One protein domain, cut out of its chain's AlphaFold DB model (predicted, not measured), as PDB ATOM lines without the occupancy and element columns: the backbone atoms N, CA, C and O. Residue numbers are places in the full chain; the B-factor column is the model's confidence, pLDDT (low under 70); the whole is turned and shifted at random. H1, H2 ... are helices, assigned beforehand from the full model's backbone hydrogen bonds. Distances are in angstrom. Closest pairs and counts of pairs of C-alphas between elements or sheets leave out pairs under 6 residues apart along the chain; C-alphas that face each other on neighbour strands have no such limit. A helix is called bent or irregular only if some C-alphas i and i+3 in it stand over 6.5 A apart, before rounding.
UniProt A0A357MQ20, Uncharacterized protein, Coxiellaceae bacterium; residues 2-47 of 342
ATOM      1  N   ARG A   2     -36.476 -23.306 -35.374       45.66
ATOM      2  CA  ARG A   2     -37.873 -23.267 -35.837       45.66
ATOM      3  C   ARG A   2     -38.504 -24.594 -35.421       45.66
ATOM      4  O   ARG A   2     -37.895 -25.637 -35.628       45.66
ATOM      5  N   ILE A   3     -39.657 -24.535 -34.759       49.97
ATOM      6  CA  ILE A   3     -40.416 -25.722 -34.360       49.97
ATOM      7  C   ILE A   3     -40.741 -26.491 -35.639       49.97
ATOM      8  O   ILE A   3     -41.413 -25.953 -36.519       49.97
ATOM      9  N   VAL A   4     -40.233 -27.718 -35.729       54.22
ATOM     10  CA  VAL A   4     -40.612 -28.683 -36.759       54.22
ATOM     11  C   VAL A   4     -42.123 -28.876 -36.658       54.22
ATOM     12  O   VAL A   4     -42.627 -29.334 -35.631       54.22
ATOM     13  N   ARG A   5     -42.869 -28.459 -37.680       52.28
ATOM     14  CA  ARG A   5     -44.326 -28.609 -37.701       52.28
ATOM     15  C   ARG A   5     -44.656 -29.987 -38.251       52.28
ATOM     16  O   ARG A   5     -44.228 -30.326 -39.348       52.28
ATOM     17  N   SER A   6     -45.423 -30.748 -37.477       52.97
ATOM     18  CA  SER A   6     -46.001 -32.031 -37.877       52.97
ATOM     19  C   SER A   6     -46.783 -31.876 -39.185       52.97
ATOM     20  O   SER A   6     -47.813 -31.203 -39.223       52.97
ATOM     21  N   GLU A   7     -46.284 -32.478 -40.265       55.41
ATOM     22  CA  GLU A   7     -47.123 -32.842 -41.404       55.41
ATOM     23  C   GLU A   7     -47.808 -34.186 -41.124       55.41
ATOM     24  O   GLU A   7     -47.285 -35.012 -40.375       55.41
ATOM     25  N   ALA A   8     -48.980 -34.392 -41.736       57.88
ATOM     26  CA  ALA A   8     -49.868 -35.546 -41.585       57.88
ATOM     27  C   ALA A   8     -49.158 -36.852 -41.160       57.88
ATOM     28  O   ALA A   8     -48.371 -37.413 -41.914       57.88
ATOM     29  N   ASN A   9     -49.496 -37.308 -39.947       71.69
ATOM     30  CA  ASN A   9     -48.984 -38.429 -39.144       71.69
ATOM     31  C   ASN A   9     -48.187 -39.534 -39.890       71.69
ATOM     32  O   ASN A   9     -48.653 -40.671 -39.971       71.69
ATOM     33  N   LYS A  10     -46.985 -39.233 -40.428       80.00
ATOM     34  CA  LYS A  10     -46.103 -40.218 -41.104       80.00
ATOM     35  C   LYS A  10     -45.753 -41.388 -40.176       80.00
ATOM     36  O   LYS A  10     -45.540 -42.499 -40.653       80.00
ATOM     37  N   ARG A  11     -45.795 -41.156 -38.859       86.94
ATOM     38  CA  ARG A  11     -45.641 -42.154 -37.793       86.94
ATOM     39  C   ARG A  11     -46.504 -43.392 -37.971       86.94
ATOM     40  O   ARG A  11     -46.016 -44.492 -37.760       86.94
ATOM     41  N   LYS A  12     -47.749 -43.245 -38.440       83.06
ATOM     42  CA  LYS A  12     -48.662 -44.389 -38.633       83.06
ATOM     43  C   LYS A  12     -48.177 -45.388 -39.688       83.06
ATOM     44  O   LYS A  12     -48.666 -46.510 -39.732       83.06
ATOM     45  N   TYR A  13     -47.252 -44.969 -40.553       85.00
ATOM     46  CA  TYR A  13     -46.625 -45.819 -41.564       85.00
ATOM     47  C   TYR A  13     -45.243 -46.326 -41.136       85.00
ATOM     48  O   TYR A  13     -44.686 -47.205 -41.789       85.00
ATOM     49  N   PHE A  14     -44.684 -45.797 -40.045       86.62
ATOM     50  CA  PHE A  14     -43.451 -46.290 -39.451       86.62
ATOM     51  C   PHE A  14     -43.792 -47.430 -38.489       86.62
ATOM     52  O   PHE A  14     -43.976 -47.227 -37.293       86.62
ATOM     53  N   ASN A  15     -43.926 -48.638 -39.036       83.38
ATOM     54  CA  ASN A  15     -44.184 -49.841 -38.255       83.38
ATOM     55  C   ASN A  15     -42.942 -50.735 -38.237       83.38
ATOM     56  O   ASN A  15     -42.353 -51.010 -39.283       83.38
ATOM     57  N   ILE A  16     -42.562 -51.209 -37.055       89.25
ATOM     58  CA  ILE A  16     -41.454 -52.149 -36.886       89.25
ATOM     59  C   ILE A  16     -42.048 -53.537 -36.712       89.25
ATOM     60  O   ILE A  16     -42.943 -53.731 -35.893       89.25
ATOM     61  N   ASN A  17     -41.551 -54.510 -37.480       90.12
ATOM     62  CA  ASN A  17     -42.004 -55.890 -37.350       90.12
ATOM     63  C   ASN A  17     -41.714 -56.400 -35.918       90.12
ATOM     64  O   ASN A  17     -40.592 -56.260 -35.415       90.12
ATOM     65  N   VAL A  18     -42.754 -56.947 -35.283       92.38
ATOM     66  CA  VAL A  18     -42.756 -57.533 -33.929       92.38
ATOM     67  C   VAL A  18     -43.023 -59.041 -33.938       92.38
ATOM     68  O   VAL A  18     -43.097 -59.661 -32.875       92.38
ATOM     69  N   ASP A  19     -43.204 -59.627 -35.117       92.50
ATOM     70  CA  ASP A  19     -43.366 -61.059 -35.311       92.50
ATOM     71  C   ASP A  19     -42.103 -61.766 -34.817       92.50
ATOM     72  O   ASP A  19     -40.983 -61.281 -34.982       92.50
ATOM     73  N   HIS A  20     -42.289 -62.912 -34.167       92.56
ATOM     74  CA  HIS A  20     -41.204 -63.711 -33.584       92.56
ATOM     75  C   HIS A  20     -40.342 -62.988 -32.527       92.56
ATOM     76  O   HIS A  20     -39.303 -63.515 -32.140       92.56
ATOM     77  N   CYS A  21     -40.778 -61.826 -32.028       92.88
ATOM     78  CA  CYS A  21     -40.152 -61.122 -30.910       92.88
ATOM     79  C   CYS A  21     -40.983 -61.315 -29.633       92.88
ATOM     80  O   CYS A  21     -42.218 -61.300 -29.674       92.88
ATOM     81  N   ASP A  22     -40.328 -61.416 -28.480       94.00
ATOM     82  CA  ASP A  22     -40.976 -61.504 -27.172       94.00
ATOM     83  C   ASP A  22     -40.313 -60.584 -26.128       94.00
ATOM     84  O   ASP A  22     -39.388 -59.818 -26.416       94.00
ATOM     85  N   GLY A  23     -40.891 -60.566 -24.922       95.19
ATOM     86  CA  GLY A  23     -40.361 -59.841 -23.769       95.19
ATOM     87  C   GLY A  23     -40.032 -58.364 -24.026       95.19
ATOM     88  O   GLY A  23     -40.834 -57.600 -24.568       95.19
ATOM     89  N   PHE A  24     -38.838 -57.962 -23.586       93.19
ATOM     90  CA  PHE A  24     -38.365 -56.578 -23.660       93.19
ATOM     91  C   PHE A  24     -38.121 -56.107 -25.099       93.19
ATOM     92  O   PHE A  24     -38.410 -54.955 -25.416       93.19
ATOM     93  N   GLU A  25     -37.645 -56.984 -25.989       94.00
ATOM     94  CA  GLU A  25     -37.428 -56.626 -27.393       94.00
ATOM     95  C   GLU A  25     -38.747 -56.232 -28.062       94.00
ATOM     96  O   GLU A  25     -38.833 -55.176 -28.695       94.00
ATOM     97  N   LYS A  26     -39.797 -57.043 -27.874       94.75
ATOM     98  CA  LYS A  26     -41.131 -56.734 -28.396       94.75
ATOM     99  C   LYS A  26     -41.636 -55.391 -27.872       94.75
ATOM    100  O   LYS A  26     -42.111 -54.580 -28.663       94.75
ATOM    101  N   PHE A  27     -41.492 -55.141 -26.571       93.62
ATOM    102  CA  PHE A  27     -41.875 -53.871 -25.953       93.62
ATOM    103  C   PHE A  27     -41.153 -52.673 -26.590       93.62
ATOM    104  O   PHE A  27     -41.805 -51.714 -27.001       93.62
ATOM    105  N   VAL A  28     -39.825 -52.737 -26.745       92.00
ATOM    106  CA  VAL A  28     -39.044 -51.655 -27.372       92.00
ATOM    107  C   VAL A  28     -39.473 -51.436 -28.822       92.00
ATOM    108  O   VAL A  28     -39.690 -50.297 -29.223       92.00
ATOM    109  N   ARG A  29     -39.651 -52.506 -29.607       92.75
ATOM    110  CA  ARG A  29     -40.104 -52.410 -31.007       92.75
ATOM    111  C   ARG A  29     -41.481 -51.767 -31.141       92.75
ATOM    112  O   ARG A  29     -41.683 -50.980 -32.059       92.75
ATOM    113  N   GLN A  30     -42.394 -52.068 -30.221       91.38
ATOM    114  CA  GLN A  30     -43.716 -51.440 -30.164       91.38
ATOM    115  C   GLN A  30     -43.645 -49.965 -29.757       91.38
ATOM    116  O   GLN A  30     -44.440 -49.164 -30.238       91.38
ATOM    117  N   LEU A  31     -42.695 -49.600 -28.894       91.88
ATOM    118  CA  LEU A  31     -42.520 -48.232 -28.413       91.88
ATOM    119  C   LEU A  31     -41.770 -47.338 -29.413       91.88
ATOM    120  O   LEU A  31     -42.024 -46.137 -29.464       91.88
ATOM    121  N   LEU A  32     -40.857 -47.901 -30.210       90.62
ATOM    122  CA  LEU A  32     -39.986 -47.171 -31.140       90.62
ATOM    123  C   LEU A  32     -40.728 -46.169 -32.045       90.62
ATOM    124  O   LEU A  32     -40.270 -45.025 -32.128       90.62
ATOM    125  N   PRO A  33     -41.865 -46.522 -32.677       88.44
ATOM    126  CA  PRO A  33     -42.652 -45.566 -33.448       88.44
ATOM    127  C   PRO A  33     -43.141 -44.360 -32.651       88.44
ATOM    128  O   PRO A  33     -43.280 -43.292 -33.231       88.44
ATOM    129  N   GLU A  34     -43.363 -44.482 -31.345       87.50
ATOM    130  CA  GLU A  34     -43.820 -43.386 -30.483       87.50
ATOM    131  C   GLU A  34     -42.660 -42.515 -29.982       87.50
ATOM    132  O   GLU A  34     -42.808 -41.303 -29.845       87.50
ATOM    133  N   ILE A  35     -41.483 -43.103 -29.755       88.88
ATOM    134  CA  ILE A  35     -40.340 -42.390 -29.155       88.88
ATOM    135  C   ILE A  35     -39.353 -41.822 -30.172       88.88
ATOM    136  O   ILE A  35     -38.509 -41.003 -29.807       88.88
ATOM    137  N   ILE A  36     -39.431 -42.227 -31.443       89.69
ATOM    138  CA  ILE A  36     -38.549 -41.672 -32.472       89.69
ATOM    139  C   ILE A  36     -38.815 -40.160 -32.649       89.69
ATOM    140  O   ILE A  36     -39.975 -39.749 -32.822       89.69
ATOM    141  N   PRO A  37     -37.769 -39.310 -32.607       90.38
ATOM    142  CA  PRO A  37     -37.929 -37.865 -32.721       90.38
ATOM    143  C   PRO A  37     -38.626 -37.428 -34.011       90.38
ATOM    144  O   PRO A  37     -38.330 -37.921 -35.099       90.38
ATOM    145  N   THR A  38     -39.509 -36.433 -33.901       91.06
ATOM    146  CA  THR A  38     -40.281 -35.887 -35.030       91.06
ATOM    147  C   THR A  38     -39.397 -35.389 -36.172       91.06
ATOM    148  O   THR A  38     -39.756 -35.526 -37.340       91.06
ATOM    149  N   CYS A  39     -38.215 -34.846 -35.865       91.62
ATOM    150  CA  CYS A  39     -37.264 -34.372 -36.874       91.62
ATOM    151  C   CYS A  39     -36.744 -35.482 -37.806       91.62
ATOM    152  O   CYS A  39     -36.289 -35.164 -38.899       91.62
ATOM    153  N   TYR A  40     -36.843 -36.759 -37.419       91.06
ATOM    154  CA  TYR A  40     -36.414 -37.894 -38.242       91.06
ATOM    155  C   TYR A  40     -37.555 -38.581 -39.002       91.06
ATOM    156  O   TYR A  40     -37.286 -39.459 -39.817       91.06
ATOM    157  N   LEU A  41     -38.813 -38.193 -38.765       90.31
ATOM    158  CA  LEU A  41     -39.977 -38.729 -39.473       90.31
ATOM    159  C   LEU A  41     -40.778 -37.614 -40.150       90.31
ATOM    160  O   LEU A  41     -40.537 -37.271 -41.308       90.31
ATOM    161  N   GLU A  42     -41.748 -37.039 -39.440       90.06
ATOM    162  CA  GLU A  42     -42.672 -36.041 -39.980       90.06
ATOM    163  C   GLU A  42     -41.914 -34.799 -40.453       90.06
ATOM    164  O   GLU A  42     -42.185 -34.262 -41.524       90.06
ATOM    165  N   GLY A  43     -40.920 -34.405 -39.662       91.88
ATOM    166  CA  GLY A  43     -40.111 -33.214 -39.825       91.88
ATOM    167  C   GLY A  43     -38.880 -33.330 -40.699       91.88
ATOM    168  O   GLY A  43     -38.168 -32.339 -40.839       91.88
ATOM    169  N   TYR A  44     -38.594 -34.509 -41.250       92.69
ATOM    170  CA  TYR A  44     -37.320 -34.740 -41.926       92.69
ATOM    171  C   TYR A  44     -37.112 -33.797 -43.116       92.69
ATOM    172  O   TYR A  44     -36.056 -33.183 -43.233       92.69
ATOM    173  N   SER A  45     -38.140 -33.589 -43.945       93.25
ATOM    174  CA  SER A  45     -38.069 -32.643 -45.068       93.25
ATOM    175  C   SER A  45     -37.732 -31.222 -44.603       93.25
ATOM    176  O   SER A  45     -36.836 -30.599 -45.156       93.25
ATOM    177  N   GLN A  46     -38.361 -30.748 -43.521       94.81
ATOM    178  CA  GLN A  46     -38.093 -29.420 -42.952       94.81
ATOM    179  C   GLN A  46     -36.674 -29.312 -42.378       94.81
ATOM    180  O   GLN A  46     -36.046 -28.261 -42.486       94.81
ATOM    181  N   LEU A  47     -36.161 -30.385 -41.764       95.31
ATOM    182  CA  LEU A  47     -34.778 -30.441 -41.287       95.31
ATOM    183  C   LEU A  47     -33.794 -30.293 -42.455       95.31
ATOM    184  O   LEU A  47     -32.849 -29.513 -42.353       95.31
TER     185      LEU A  47
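What this domain is: This is residues 2 to 47 of the 342 residues of an uncharacterized protein of Coxiellaceae bacterium (UniProt A0A357MQ20). A narrow, loose loop of backbone goes out and folds back: an outgoing leg, residues 2 to 20, with the short helix H1 part way along it, turns near His 20, and the longer helix H2 makes much of the way back. After H2 the returning leg curls through residues 36 to 43 into the short helix H3, at the same end of the rod as the first printed residues. The printed part has 46 residues with three named helices in the order H1, H2, H3 and no named strand; its class is all helix, though under half of the residues, 21 of 46, are in named elements. The whole is loose, with a radius of gyration of the C-alphas of 12.6 A, and its C-alphas span 39 by 16 by 11 A.

How they stand to each other: Go along from Arg 2 to H1, residues 10 to 13, and then over a short link of 9 residues to H2, residues 23 to 35. Look at Arg 11 and Pro 33: their C-alphas, the closest of H1 and H2, are 6.3 A apart, and the two helices are close but not clearly touching, with 2 pairs of C-alphas within 8 A. Their centres are 15.1 A apart. A further short link, of 8 residues, leads to H3, residues 44 to 47, which is apart from both H1 and H2. In the backbone of H2, 7 of 9 O i to N i+4 pairs are within hydrogen-bond range; H1 and H3 are too short for such a pair, and each has 1 O i to N i+3 pair, which is within range.

Where its parts are: Find C-alpha 10 at (-46.103, -40.218, -41.104), where H1 begins; it runs from Lys 10 to Tyr 13. Next find C-alpha 23 at (-40.361, -59.841, -23.769); from there H2 runs from Gly 23 to Ile 35, 18.3 A from first to last C-alpha. H2 is irregular, but only just: C-alphas 30 and 33 are 6.8 A apart. H3 runs from Tyr 44 to Leu 47 and ends at C-alpha 47, (-34.778, -30.441, -41.287).

The domain as a whole: The outline is a rod, and the two C-alphas farthest apart, those of Arg 2 and His 20, are 40.6 A from each other. Compare the first and last printed C-alphas, of Arg 2 and Leu 47: they are 9.5 A apart. The printed part has no cut, and neither of its two links between helices is long. In the B-factor column you will find a mean pLDDT of 84.5 for the printed part of this model, with residues 2 to 8 under 70.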